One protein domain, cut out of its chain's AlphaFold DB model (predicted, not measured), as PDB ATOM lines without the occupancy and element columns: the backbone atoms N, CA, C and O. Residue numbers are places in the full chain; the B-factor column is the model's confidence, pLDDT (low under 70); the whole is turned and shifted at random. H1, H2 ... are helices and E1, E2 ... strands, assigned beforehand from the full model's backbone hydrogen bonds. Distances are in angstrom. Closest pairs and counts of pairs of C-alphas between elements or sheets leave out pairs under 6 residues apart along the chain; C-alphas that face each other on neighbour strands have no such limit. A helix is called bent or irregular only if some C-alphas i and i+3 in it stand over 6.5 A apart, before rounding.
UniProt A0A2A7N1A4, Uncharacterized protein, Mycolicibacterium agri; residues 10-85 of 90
ATOM      1  N   ASN A  10     119.263 128.149  75.392       97.44
ATOM      2  CA  ASN A  10     119.581 126.802  74.912       97.44
ATOM      3  C   ASN A  10     120.657 126.137  75.775       97.44
ATOM      4  O   ASN A  10     120.631 124.922  75.958       97.44
ATOM      5  N   ALA A  11     121.566 126.924  76.359       96.38
ATOM      6  CA  ALA A  11     122.655 126.410  77.186       96.38
ATOM      7  C   ALA A  11     122.174 125.643  78.432       96.38
ATOM      8  O   ALA A  11     122.912 124.813  78.957       96.38
ATOM      9  N   VAL A  12     120.950 125.908  78.899       96.31
ATOM     10  CA  VAL A  12     120.356 125.275  80.091       96.31
ATOM     11  C   VAL A  12     119.099 124.469  79.774       96.31
ATOM     12  O   VAL A  12     118.381 124.057  80.685       96.31
ATOM     13  N   ALA A  13     118.838 124.211  78.490       95.94
ATOM     14  CA  ALA A  13     117.680 123.445  78.050       95.94
ATOM     15  C   ALA A  13     117.628 122.046  78.677       95.94
ATOM     16  O   ALA A  13     116.558 121.625  79.104       95.94
ATOM     17  N   GLY A  14     118.775 121.363  78.783       96.25
ATOM     18  CA  GLY A  14     118.876 120.037  79.402       96.25
ATOM     19  C   GLY A  14     118.402 120.040  80.853       96.25
ATOM     20  O   GLY A  14     117.426 119.373  81.167       96.25
ATOM     21  N   ALA A  15     118.996 120.893  81.696       95.69
ATOM     22  CA  ALA A  15     118.648 120.984  83.118       95.69
ATOM     23  C   ALA A  15     117.151 121.265  83.348       95.69
ATOM     24  O   ALA A  15     116.506 120.650  84.190       95.69
ATOM     25  N   PHE A  16     116.561 122.171  82.563       96.81
ATOM     26  CA  PHE A  16     115.123 122.425  82.653       96.81
ATOM     27  C   PHE A  16     114.280 121.259  82.125       96.81
ATOM     28  O   PHE A  16     113.237 120.966  82.706       96.81
ATOM     29  N   SER A  17     114.710 120.591  81.051       95.69
ATOM     30  CA  SER A  17     113.994 119.439  80.484       95.69
ATOM     31  C   SER A  17     114.019 118.233  81.421       95.69
ATOM     32  O   SER A  17     113.013 117.534  81.509       95.69
ATOM     33  N   ASP A  18     115.109 118.025  82.162       95.81
ATOM     34  CA  ASP A  18     115.226 116.950  83.155       95.81
ATOM     35  C   ASP A  18     114.200 117.116  84.287       95.81
ATOM     36  O   ASP A  18     113.608 116.142  84.748       95.81
ATOM     37  N   VAL A  19     113.923 118.363  84.686       95.88
ATOM     38  CA  VAL A  19     112.943 118.686  85.734       95.88
ATOM     39  C   VAL A  19     111.507 118.734  85.201       95.88
ATOM     40  O   VAL A  19     110.577 118.305  85.884       95.88
ATOM     41  N   LEU A  20     111.293 119.271  83.996       93.62
ATOM     42  CA  LEU A  20     109.955 119.528  83.443       93.62
ATOM     43  C   LEU A  20     109.415 118.408  82.541       93.62
ATOM     44  O   LEU A  20     108.207 118.347  82.303       93.62
ATOM     45  N   GLY A  21     110.278 117.526  82.036       93.69
ATOM     46  CA  GLY A  21     109.909 116.393  81.185       93.69
ATOM     47  C   GLY A  21     109.598 116.743  79.723       93.69
ATOM     48  O   GLY A  21     108.995 115.931  79.021       93.69
ATOM     49  N   PHE A  22     109.968 117.934  79.248       92.25
ATOM     50  CA  PHE A  22     109.816 118.345  77.848       92.25
ATOM     51  C   PHE A  22     110.890 119.358  77.442       92.25
ATOM     52  O   PHE A  22     111.435 120.059  78.290       92.25
ATOM     53  N   ASP A  23     111.143 119.472  76.135       93.38
ATOM     54  CA  ASP A  23     112.050 120.483  75.586       93.38
ATOM     55  C   ASP A  23     111.491 121.899  75.794       93.38
ATOM     56  O   ASP A  23     110.491 122.305  75.191       93.38
ATOM     57  N   VAL A  24     112.162 122.662  76.655       95.38
ATOM     58  CA  VAL A  24     111.771 124.030  76.999       95.38
ATOM     59  C   VAL A  24     112.167 125.074  75.962       95.38
ATOM     60  O   VAL A  24     111.614 126.168  76.002       95.38
ATOM     61  N   THR A  25     113.096 124.792  75.043       96.44
ATOM     62  CA  THR A  25     113.704 125.817  74.168       96.44
ATOM     63  C   THR A  25     112.667 126.595  73.359       96.44
ATOM     64  O   THR A  25     112.755 127.821  73.244       96.44
ATOM     65  N   SER A  26     111.643 125.890  72.873       96.00
ATOM     66  CA  SER A  26     110.531 126.439  72.091       96.00
ATOM     67  C   SER A  26     109.355 126.954  72.933       96.00
ATOM     68  O   SER A  26     108.411 127.528  72.381       96.00
ATOM     69  N   ALA A  27     109.385 126.780  74.260       96.94
ATOM     70  CA  ALA A  27     108.338 127.285  75.139       96.94
ATOM     71  C   ALA A  27     108.319 128.817  75.091       96.94
ATOM     72  O   ALA A  27     109.333 129.470  75.325       96.94
ATOM     73  N   MET A  28     107.158 129.402  74.798       98.12
ATOM     74  CA  MET A  28     107.010 130.857  74.742       98.12
ATOM     75  C   MET A  28     106.657 131.390  76.127       98.12
ATOM     76  O   MET A  28     105.643 130.986  76.697       98.12
ATOM     77  N   LEU A  29     107.450 132.322  76.645       98.38
ATOM     78  CA  LEU A  29     107.206 132.982  77.922       98.38
ATOM     79  C   LEU A  29     106.626 134.367  77.702       98.38
ATOM     80  O   LEU A  29     107.126 135.121  76.868       98.38
ATOM     81  N   THR A  30     105.636 134.721  78.514       98.69
ATOM     82  CA  THR A  30     105.157 136.103  78.626       98.69
ATOM     83  C   THR A  30     105.755 136.744  79.874       98.69
ATOM     84  O   THR A  30     105.426 136.353  80.989       98.69
ATOM     85  N   CYS A  31     106.627 137.732  79.706       98.69
ATOM     86  CA  CYS A  31     107.295 138.430  80.805       98.69
ATOM     87  C   CYS A  31     106.296 139.179  81.718       98.69
ATOM     88  O   CYS A  31     105.444 139.913  81.217       98.69
ATOM     89  N   THR A  32     106.401 139.044  83.047       98.56
ATOM     90  CA  THR A  32     105.564 139.816  83.999       98.56
ATOM     91  C   THR A  32     105.956 141.289  84.089       98.56
ATOM     92  O   THR A  32     105.120 142.114  84.438       98.56
ATOM     93  N   GLY A  33     107.206 141.631  83.758       98.25
ATOM     94  CA  GLY A  33     107.723 142.999  83.837       98.25
ATOM     95  C   GLY A  33     107.346 143.858  82.632       98.25
ATOM     96  O   GLY A  33     106.716 144.897  82.783       98.25
ATOM     97  N   CYS A  34     107.738 143.433  81.427       98.50
ATOM     98  CA  CYS A  34     107.541 144.214  80.197       98.50
ATOM     99  C   CYS A  34     106.508 143.629  79.222       98.50
ATOM    100  O   CYS A  34     106.292 144.200  78.159       98.50
ATOM    101  N   GLY A  35     105.907 142.475  79.527       98.44
ATOM    102  CA  GLY A  35     104.929 141.828  78.646       98.44
ATOM    103  C   GLY A  35     105.507 141.168  77.388       98.44
ATOM    104  O   GLY A  35     104.744 140.573  76.631       98.44
ATOM    105  N   ARG A  36     106.831 141.223  77.155       98.19
ATOM    106  CA  ARG A  36     107.473 140.562  76.004       98.19
ATOM    107  C   ARG A  36     107.089 139.084  75.945       98.19
ATOM    108  O   ARG A  36     107.222 138.379  76.947       98.19
ATOM    109  N   VAL A  37     106.702 138.633  74.753       98.50
ATOM    110  CA  VAL A  37     106.471 137.221  74.438       98.50
ATOM    111  C   VAL A  37     107.635 136.705  73.602       98.50
ATOM    112  O   VAL A  37     107.869 137.205  72.504       98.50
ATOM    113  N   ALA A  38     108.387 135.739  74.122       98.25
ATOM    114  CA  ALA A  38     109.595 135.229  73.472       98.25
ATOM    115  C   ALA A  38     109.860 133.764  73.843       98.25
ATOM    116  O   ALA A  38     109.427 133.343  74.918       98.25
ATOM    117  N   PRO A  39     110.557 132.988  72.997       98.12
ATOM    118  CA  PRO A  39     110.958 131.632  73.350       98.12
ATOM    119  C   PRO A  39     111.936 131.636  74.533       98.12
ATOM    120  O   PRO A  39     112.729 132.569  74.694       98.12
ATOM    121  N   PHE A  40     111.921 130.570  75.334       98.00
ATOM    122  CA  PHE A  40     112.853 130.355  76.446       98.00
ATOM    123  C   PHE A  40     114.306 130.475  76.002       98.00
ATOM    124  O   PHE A  40     115.112 131.097  76.693       98.00
ATOM    125  N   ALA A  41     114.608 129.949  74.813       97.75
ATOM    126  CA  ALA A  41     115.917 130.018  74.179       97.75
ATOM    127  C   ALA A  41     116.490 131.444  74.083       97.75
ATOM    128  O   ALA A  41     117.700 131.607  74.086       97.75
ATOM    129  N   GLU A  42     115.661 132.493  74.041       97.69
ATOM    130  CA  GLU A  42     116.126 133.886  73.971       97.69
ATOM    131  C   GLU A  42     116.426 134.528  75.339       97.69
ATOM    132  O   GLU A  42     116.861 135.681  75.398       97.69
ATOM    133  N   GLY A  43     116.168 133.833  76.450       97.56
ATOM    134  CA  GLY A  43     116.450 134.346  77.789       97.56
ATOM    135  C   GLY A  43     117.946 134.566  78.025       97.56
ATOM    136  O   GLY A  43     118.775 133.776  77.587       97.56
ATOM    137  N   HIS A  44     118.301 135.624  78.759       97.31
ATOM    138  CA  HIS A  44     119.674 135.803  79.240       97.31
ATOM    139  C   HIS A  44     119.893 134.921  80.468       97.31
ATOM    140  O   HIS A  44     119.269 135.132  81.512       97.31
ATOM    141  N   VAL A  45     120.787 133.948  80.347       97.12
ATOM    142  CA  VAL A  45     121.046 132.937  81.365       97.12
ATOM    143  C   VAL A  45     122.326 133.232  82.127       97.12
ATOM    144  O   VAL A  45     123.396 133.459  81.559       97.12
ATOM    145  N   TYR A  46     122.204 133.146  83.447       94.75
ATOM    146  CA  TYR A  46     123.286 133.277  84.404       94.75
ATOM    147  C   TYR A  46     123.374 131.971  85.188       94.75
ATOM    148  O   TYR A  46     122.527 131.681  86.029       94.75
ATOM    149  N   GLN A  47     124.400 131.183  84.881       87.94
ATOM    150  CA  GLN A  47     124.622 129.840  85.438       87.94
ATOM    151  C   GLN A  47     125.825 129.769  86.393       87.94
ATOM    152  O   GLN A  47     126.119 128.727  86.964       87.94
ATOM    153  N   ARG A  48     126.544 130.884  86.581       75.06
ATOM    154  CA  ARG A  48     127.675 131.004  87.522       75.06
ATOM    155  C   ARG A  48     127.204 131.537  88.881       75.06
ATOM    156  O   ARG A  48     127.657 132.582  89.337       75.06
ATOM    157  N   ALA A  49     126.234 130.857  89.476       65.69
ATOM    158  CA  ALA A  49     125.609 131.171  90.763       65.69
ATOM    159  C   ALA A  49     125.184 129.834  91.419       65.69
ATOM    160  O   ALA A  49     125.315 128.804  90.760       65.69
ATOM    161  N   PRO A  50     124.665 129.783  92.666       82.06
ATOM    162  CA  PRO A  50     124.193 128.524  93.266       82.06
ATOM    163  C   PRO A  50     123.028 127.846  92.513       82.06
ATOM    164  O   PRO A  50     122.547 126.815  92.958       82.06
ATOM    165  N   GLY A  51     122.582 128.396  91.381       91.88
ATOM    166  CA  GLY A  51     121.722 127.733  90.409       91.88
ATOM    167  C   GLY A  51     121.656 128.520  89.102       91.88
ATOM    168  O   GLY A  51     122.466 129.416  88.846       91.88
ATOM    169  N   ILE A  52     120.662 128.193  88.284       96.44
ATOM    170  CA  ILE A  52     120.418 128.793  86.977       96.44
ATOM    171  C   ILE A  52     119.370 129.893  87.116       96.44
ATOM    172  O   ILE A  52     118.281 129.670  87.645       96.44
ATOM    173  N   VAL A  53     119.681 131.082  86.603       96.94
ATOM    174  CA  VAL A  53     118.751 132.215  86.543       96.94
ATOM    175  C   VAL A  53     118.548 132.622  85.093       96.94
ATOM    176  O   VAL A  53     119.503 132.989  84.410       96.94
ATOM    177  N   VAL A  54     117.296 132.616  84.645       97.44
ATOM    178  CA  VAL A  54     116.894 133.044  83.303       97.44
ATOM    179  C   VAL A  54     116.207 134.396  83.410       97.44
ATOM    180  O   VAL A  54     115.219 134.548  84.129       97.44
ATOM    181  N   ARG A  55     116.727 135.397  82.702       97.81
ATOM    182  CA  ARG A  55     116.181 136.755  82.685       97.81
ATOM    183  C   ARG A  55     115.586 137.112  81.337       97.81
ATOM    184  O   ARG A  55     116.067 136.691  80.287       97.81
ATOM    185  N   CYS A  56     114.570 137.965  81.375       98.19
ATOM    186  CA  CYS A  56     114.069 138.631  80.190       98.19
ATOM    187  C   CYS A  56     115.193 139.469  79.582       98.19
ATOM    188  O   CYS A  56     115.760 140.327  80.260       98.19
ATOM    189  N   ARG A  57     115.487 139.241  78.303       96.31
ATOM    190  CA  ARG A  57     116.517 139.992  77.581       96.31
ATOM    191  C   ARG A  57     116.226 141.495  77.472       96.31
ATOM    192  O   ARG A  57     117.168 142.269  77.376       96.31
ATOM    193  N   ASP A  58     114.953 141.898  77.537       96.81
ATOM    194  CA  ASP A  58     114.545 143.301  77.364       96.81
ATOM    195  C   ASP A  58     114.558 144.091  78.680       96.81
ATOM    196  O   ASP A  58     115.045 145.214  78.720       96.81
ATOM    197  N   CYS A  59     114.009 143.530  79.765       97.81
ATOM    198  CA  CYS A  59     113.843 144.256  81.036       97.81
ATOM    199  C   CYS A  59     114.620 143.661  82.217       97.81
ATOM    200  O   CYS A  59     114.568 144.196  83.321       97.81
ATOM    201  N   GLY A  60     115.312 142.536  82.024       96.88
ATOM    202  CA  GLY A  60     116.124 141.901  83.062       96.88
ATOM    203  C   GLY A  60     115.343 141.205  84.182       96.88
ATOM    204  O   GLY A  60     115.980 140.618  85.059       96.88
ATOM    205  N   ILE A  61     114.001 141.217  84.172       97.88
ATOM    206  CA  ILE A  61     113.214 140.486  85.175       97.88
ATOM    207  C   ILE A  61     113.557 138.997  85.127       97.88
ATOM    208  O   ILE A  61     113.816 138.444  84.057       97.88
ATOM    209  N   VAL A  62     113.569 138.345  86.284       97.75
ATOM    210  CA  VAL A  62     113.857 136.914  86.383       97.75
ATOM    211  C   VAL A  62     112.632 136.140  85.926       97.75
ATOM    212  O   VAL A  62     111.654 136.096  86.653       97.75
ATOM    213  N   LEU A  63     112.685 135.552  84.735       98.50
ATOM    214  CA  LEU A  63     111.597 134.755  84.167       98.50
ATOM    215  C   LEU A  63     111.500 133.382  84.835       98.50
ATOM    216  O   LEU A  63     110.395 132.895  85.060       98.50
ATOM    217  N   ALA A  64     112.652 132.778  85.145       97.62
ATOM    218  CA  ALA A  64     112.724 131.504  85.843       97.62
ATOM    219  C   ALA A  64     114.026 131.304  86.618       97.62
ATOM    220  O   ALA A  64     115.061 131.903  86.302       97.62
ATOM    221  N   ARG A  65     113.966 130.427  87.623       97.19
ATOM    222  CA  ARG A  65     115.117 129.955  88.395       97.19
ATOM    223  C   ARG A  65     115.018 128.457  88.613       97.19
ATOM    224  O   ARG A  65     113.943 127.964  88.941       97.19
ATOM    225  N   LEU A  66     116.146 127.778  88.478       97.38
ATOM    226  CA  LEU A  66     116.283 126.360  88.779       97.38
ATOM    227  C   LEU A  66     117.511 126.182  89.667       97.38
ATOM    228  O   LEU A  66     118.613 126.597  89.305       97.38
ATOM    229  N   VAL A  67     117.310 125.618  90.852       96.44
ATOM    230  CA  VAL A  67     118.375 125.341  91.820       96.44
ATOM    231  C   VAL A  67     118.249 123.890  92.244       96.44
ATOM    232  O   VAL A  67     117.210 123.492  92.766       96.44
ATOM    233  N   GLU A  68     119.311 123.119  92.058       93.25
ATOM    234  CA  GLU A  68     119.377 121.738  92.525       93.25
ATOM    235  C   GLU A  68     120.219 121.663  93.794       93.25
ATOM    236  O   GLU A  68     121.293 122.259  93.902       93.25
ATOM    237  N   THR A  69     119.708 120.932  94.775       92.62
ATOM    238  CA  THR A  69     120.408 120.578  96.008       92.62
ATOM    239  C   THR A  69     120.589 119.061  96.059       92.62
ATOM    240  O   THR A  69     120.184 118.351  95.145       92.62
ATOM    241  N   LEU A  70     121.183 118.536  97.132       93.62
ATOM    242  CA  LEU A  70     121.349 117.085  97.283       93.62
ATOM    243  C   LEU A  70     120.016 116.325  97.401       93.62
ATOM    244  O   LEU A  70     119.988 115.125  97.144       93.62
ATOM    245  N   THR A  71     118.943 116.994  97.826       96.06
ATOM    246  CA  THR A  71     117.655 116.360  98.154       96.06
ATOM    247  C   THR A  71     116.485 116.913  97.354       96.06
ATOM    248  O   THR A  71     115.508 116.202  97.145       96.06
ATOM    249  N   ASP A  72     116.585 118.160  96.896       96.56
ATOM    250  CA  ASP A  72     115.458 118.912  96.353       96.56
ATOM    251  C   ASP A  72     115.842 119.706  95.105       96.56
ATOM    252  O   ASP A  72     116.965 120.209  94.983       96.56
ATOM    253  N   VAL A  73     114.852 119.907  94.234       96.12
ATOM    254  CA  VAL A  73     114.902 120.853  93.119       96.12
ATOM    255  C   VAL A  73     113.957 122.012  93.417       96.12
ATOM    256  O   VAL A  73     112.761 121.819  93.633       96.12
ATOM    257  N   TRP A  74     114.485 123.231  93.384       96.94
ATOM    258  CA  TRP A  74     113.706 124.456  93.496       96.94
ATOM    259  C   TRP A  74     113.492 125.045  92.111       96.94
ATOM    260  O   TRP A  74     114.441 125.502  91.470       96.94
ATOM    261  N   LEU A  75     112.236 125.062  91.674       97.25
ATOM    262  CA  LEU A  75     111.822 125.645  90.405       97.25
ATOM    263  C   LEU A  75     110.893 126.834  90.655       97.25
ATOM    264  O   LEU A  75     109.803 126.682  91.202       97.25
ATOM    265  N   ASP A  76     111.320 128.019  90.227       96.56
ATOM    266  CA  ASP A  76     110.501 129.228  90.225       96.56
ATOM    267  C   ASP A  76     110.248 129.682  88.789       96.56
ATOM    268  O   ASP A  76     111.191 129.875  88.026       96.56
ATOM    269  N   LEU A  77     108.975 129.884  88.449       96.81
ATOM    270  CA  LEU A  77     108.500 130.348  87.141       96.81
ATOM    271  C   LEU A  77     107.690 131.654  87.248       96.81
ATOM    272  O   LEU A  77     107.098 132.096  86.263       96.81
ATOM    273  N   GLY A  78     107.631 132.269  88.435       96.38
ATOM    274  CA  GLY A  78     106.701 133.354  88.761       96.38
ATOM    275  C   GLY A  78     106.957 134.675  88.032       96.38
ATOM    276  O   GLY A  78     106.084 135.538  88.011       96.38
ATOM    277  N   GLY A  79     108.125 134.854  87.408       97.50
ATOM    278  CA  GLY A  79     108.396 136.022  86.566       97.50
ATOM    279  C   GLY A  79     107.914 135.894  85.122       97.50
ATOM    280  O   GLY A  79     108.034 136.843  84.342       97.50
ATOM    281  N   ALA A  80     107.341 134.749  84.758       98.06
ATOM    282  CA  ALA A  80     106.588 134.577  83.530       98.06
ATOM    283  C   ALA A  80     105.094 134.444  83.856       98.06
ATOM    284  O   ALA A  80     104.685 133.578  84.621       98.06
ATOM    285  N   GLN A  81     104.262 135.282  83.238       98.12
ATOM    286  CA  GLN A  81     102.803 135.227  83.385       98.12
ATOM    287  C   GLN A  81     102.243 133.892  82.886       98.12
ATOM    288  O   GLN A  81     101.268 133.377  83.420       98.12
ATOM    289  N   ASN A  82     102.843 133.349  81.826       97.56
ATOM    290  CA  ASN A  82     102.528 132.033  81.295       97.56
ATOM    291  C   ASN A  82     103.726 131.460  80.534       97.56
ATOM    292  O   ASN A  82     104.579 132.202  80.037       97.56
ATOM    293  N   TRP A  83     103.727 130.133  80.436       96.94
ATOM    294  CA  TRP A  83     104.578 129.341  79.560       96.94
ATOM    295  C   TRP A  83     103.676 128.618  78.567       96.94
ATOM    296  O   TRP A  83     102.893 127.743  78.944       96.94
ATOM    297  N   ARG A  84     103.756 128.984  77.291       96.94
ATOM    298  CA  ARG A  84     103.018 128.306  76.228       96.94
ATOM    299  C   ARG A  84     103.914 127.254  75.589       96.94
ATOM    300  O   ARG A  84     104.846 127.591  74.864       96.94
ATOM    301  N   ILE A  85     103.582 125.993  75.839       94.44
ATOM    302  CA  ILE A  85     104.319 124.819  75.363       94.44
ATOM    303  C   ILE A  85     103.539 124.192  74.208       94.44
ATOM    304  O   ILE A  85     102.326 123.983  74.312       94.44
TER     305      ILE A  85
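AT A GLANCE: This is residues 10 to 85 of the 90 residues of an uncharacterized protein of Mycolicibacterium agri (UniProt A0A2A7N1A4). Picture an L made of two sheets: a four-stranded sheet, E3 to E6, forms the long leg, and a small three-stranded sheet, E2, E1 and E7, stands at one end of it as the short leg. One short helix, H1, lies over a face of the larger sheet, inside the angle of the L. The printed part has 76 residues, with one named helix and seven named strands in the order H1 E1 E2 E3 E4 E5 E6 E7, and its class is mixed, helices and strands. Both sheets are antiparallel, in the orders E3 E4 E5 E6 and E2 E1 E7. The whole is compact, with a radius of gyration of the C-alphas of 11.5 A, and only just elongated, with spans of 35 by 23 by 20 A.

IN THESE COORDINATES: Begin with E5, residues 62 to 68: find C-alpha 62 at (113.857, 136.914, 86.383) and run 17.3 A to C-alpha 68. In the same sheet look for E3, residues 44 to 46, 6.8 A from first to last C-alpha; E4, residues 52 to 55, 10.0 A; and E6, residues 73 to 76, 9.9 A. H1, residues 10 to 20, starts at C-alpha 10 (119.581, 126.802, 74.912) and spans 14.8 A; it is irregular, with C-alphas 11 and 14 at 7.7 A. The small sheet holds E1, residues 28 to 31, E2, residues 37 to 39, and E7, residues 80 to 84, which ends at C-alpha 84 (103.018, 128.306, 76.228).

HOW THE PARTS SIT: E3 E4 E5 E6 is a meander, each strand the antiparallel neighbour of the one before and each successive pair a hairpin. Look for N 46 and O 53 at 2.9 A between E3 and E4, N 52 and O 66 at 2.8 A between E4 and E5, and N 74 and O 67 at 2.8 A between E5 and E6. H1 is on this sheet, at a height of 9.7 A, giving two layers, a helix on one face of a sheet. It runs across the strands, at 65 degrees to E5 on the local plane; it lies over E5 and only just over E4, on which 3 of its C-alphas fall. The closest C-alphas of H1 and E5 are those of Phe 16 and Leu 66, 7.4 A. In H1, 5 of 7 O i to N i+4 pairs are within hydrogen-bond range. In the second sheet E1 is the inner strand: find N 29 and O 38 at 2.8 A toward E2, its hairpin partner, and N 81 and O 30 at 2.7 A toward E7. Leu 63 of E5 and Ala 80 of E7 are the closest C-alphas of those strands, 5.1 A. H1 is not on this second sheet.

THE WHOLE: The C-alphas of Gly 35 and Leu 70, the two farthest apart, are 35.1 A from each other. The printed part has no cut and no long link. The mean pLDDT of the printed part is 95.7, and Ala 49, between E3 and E4, is the one printed residue under 70.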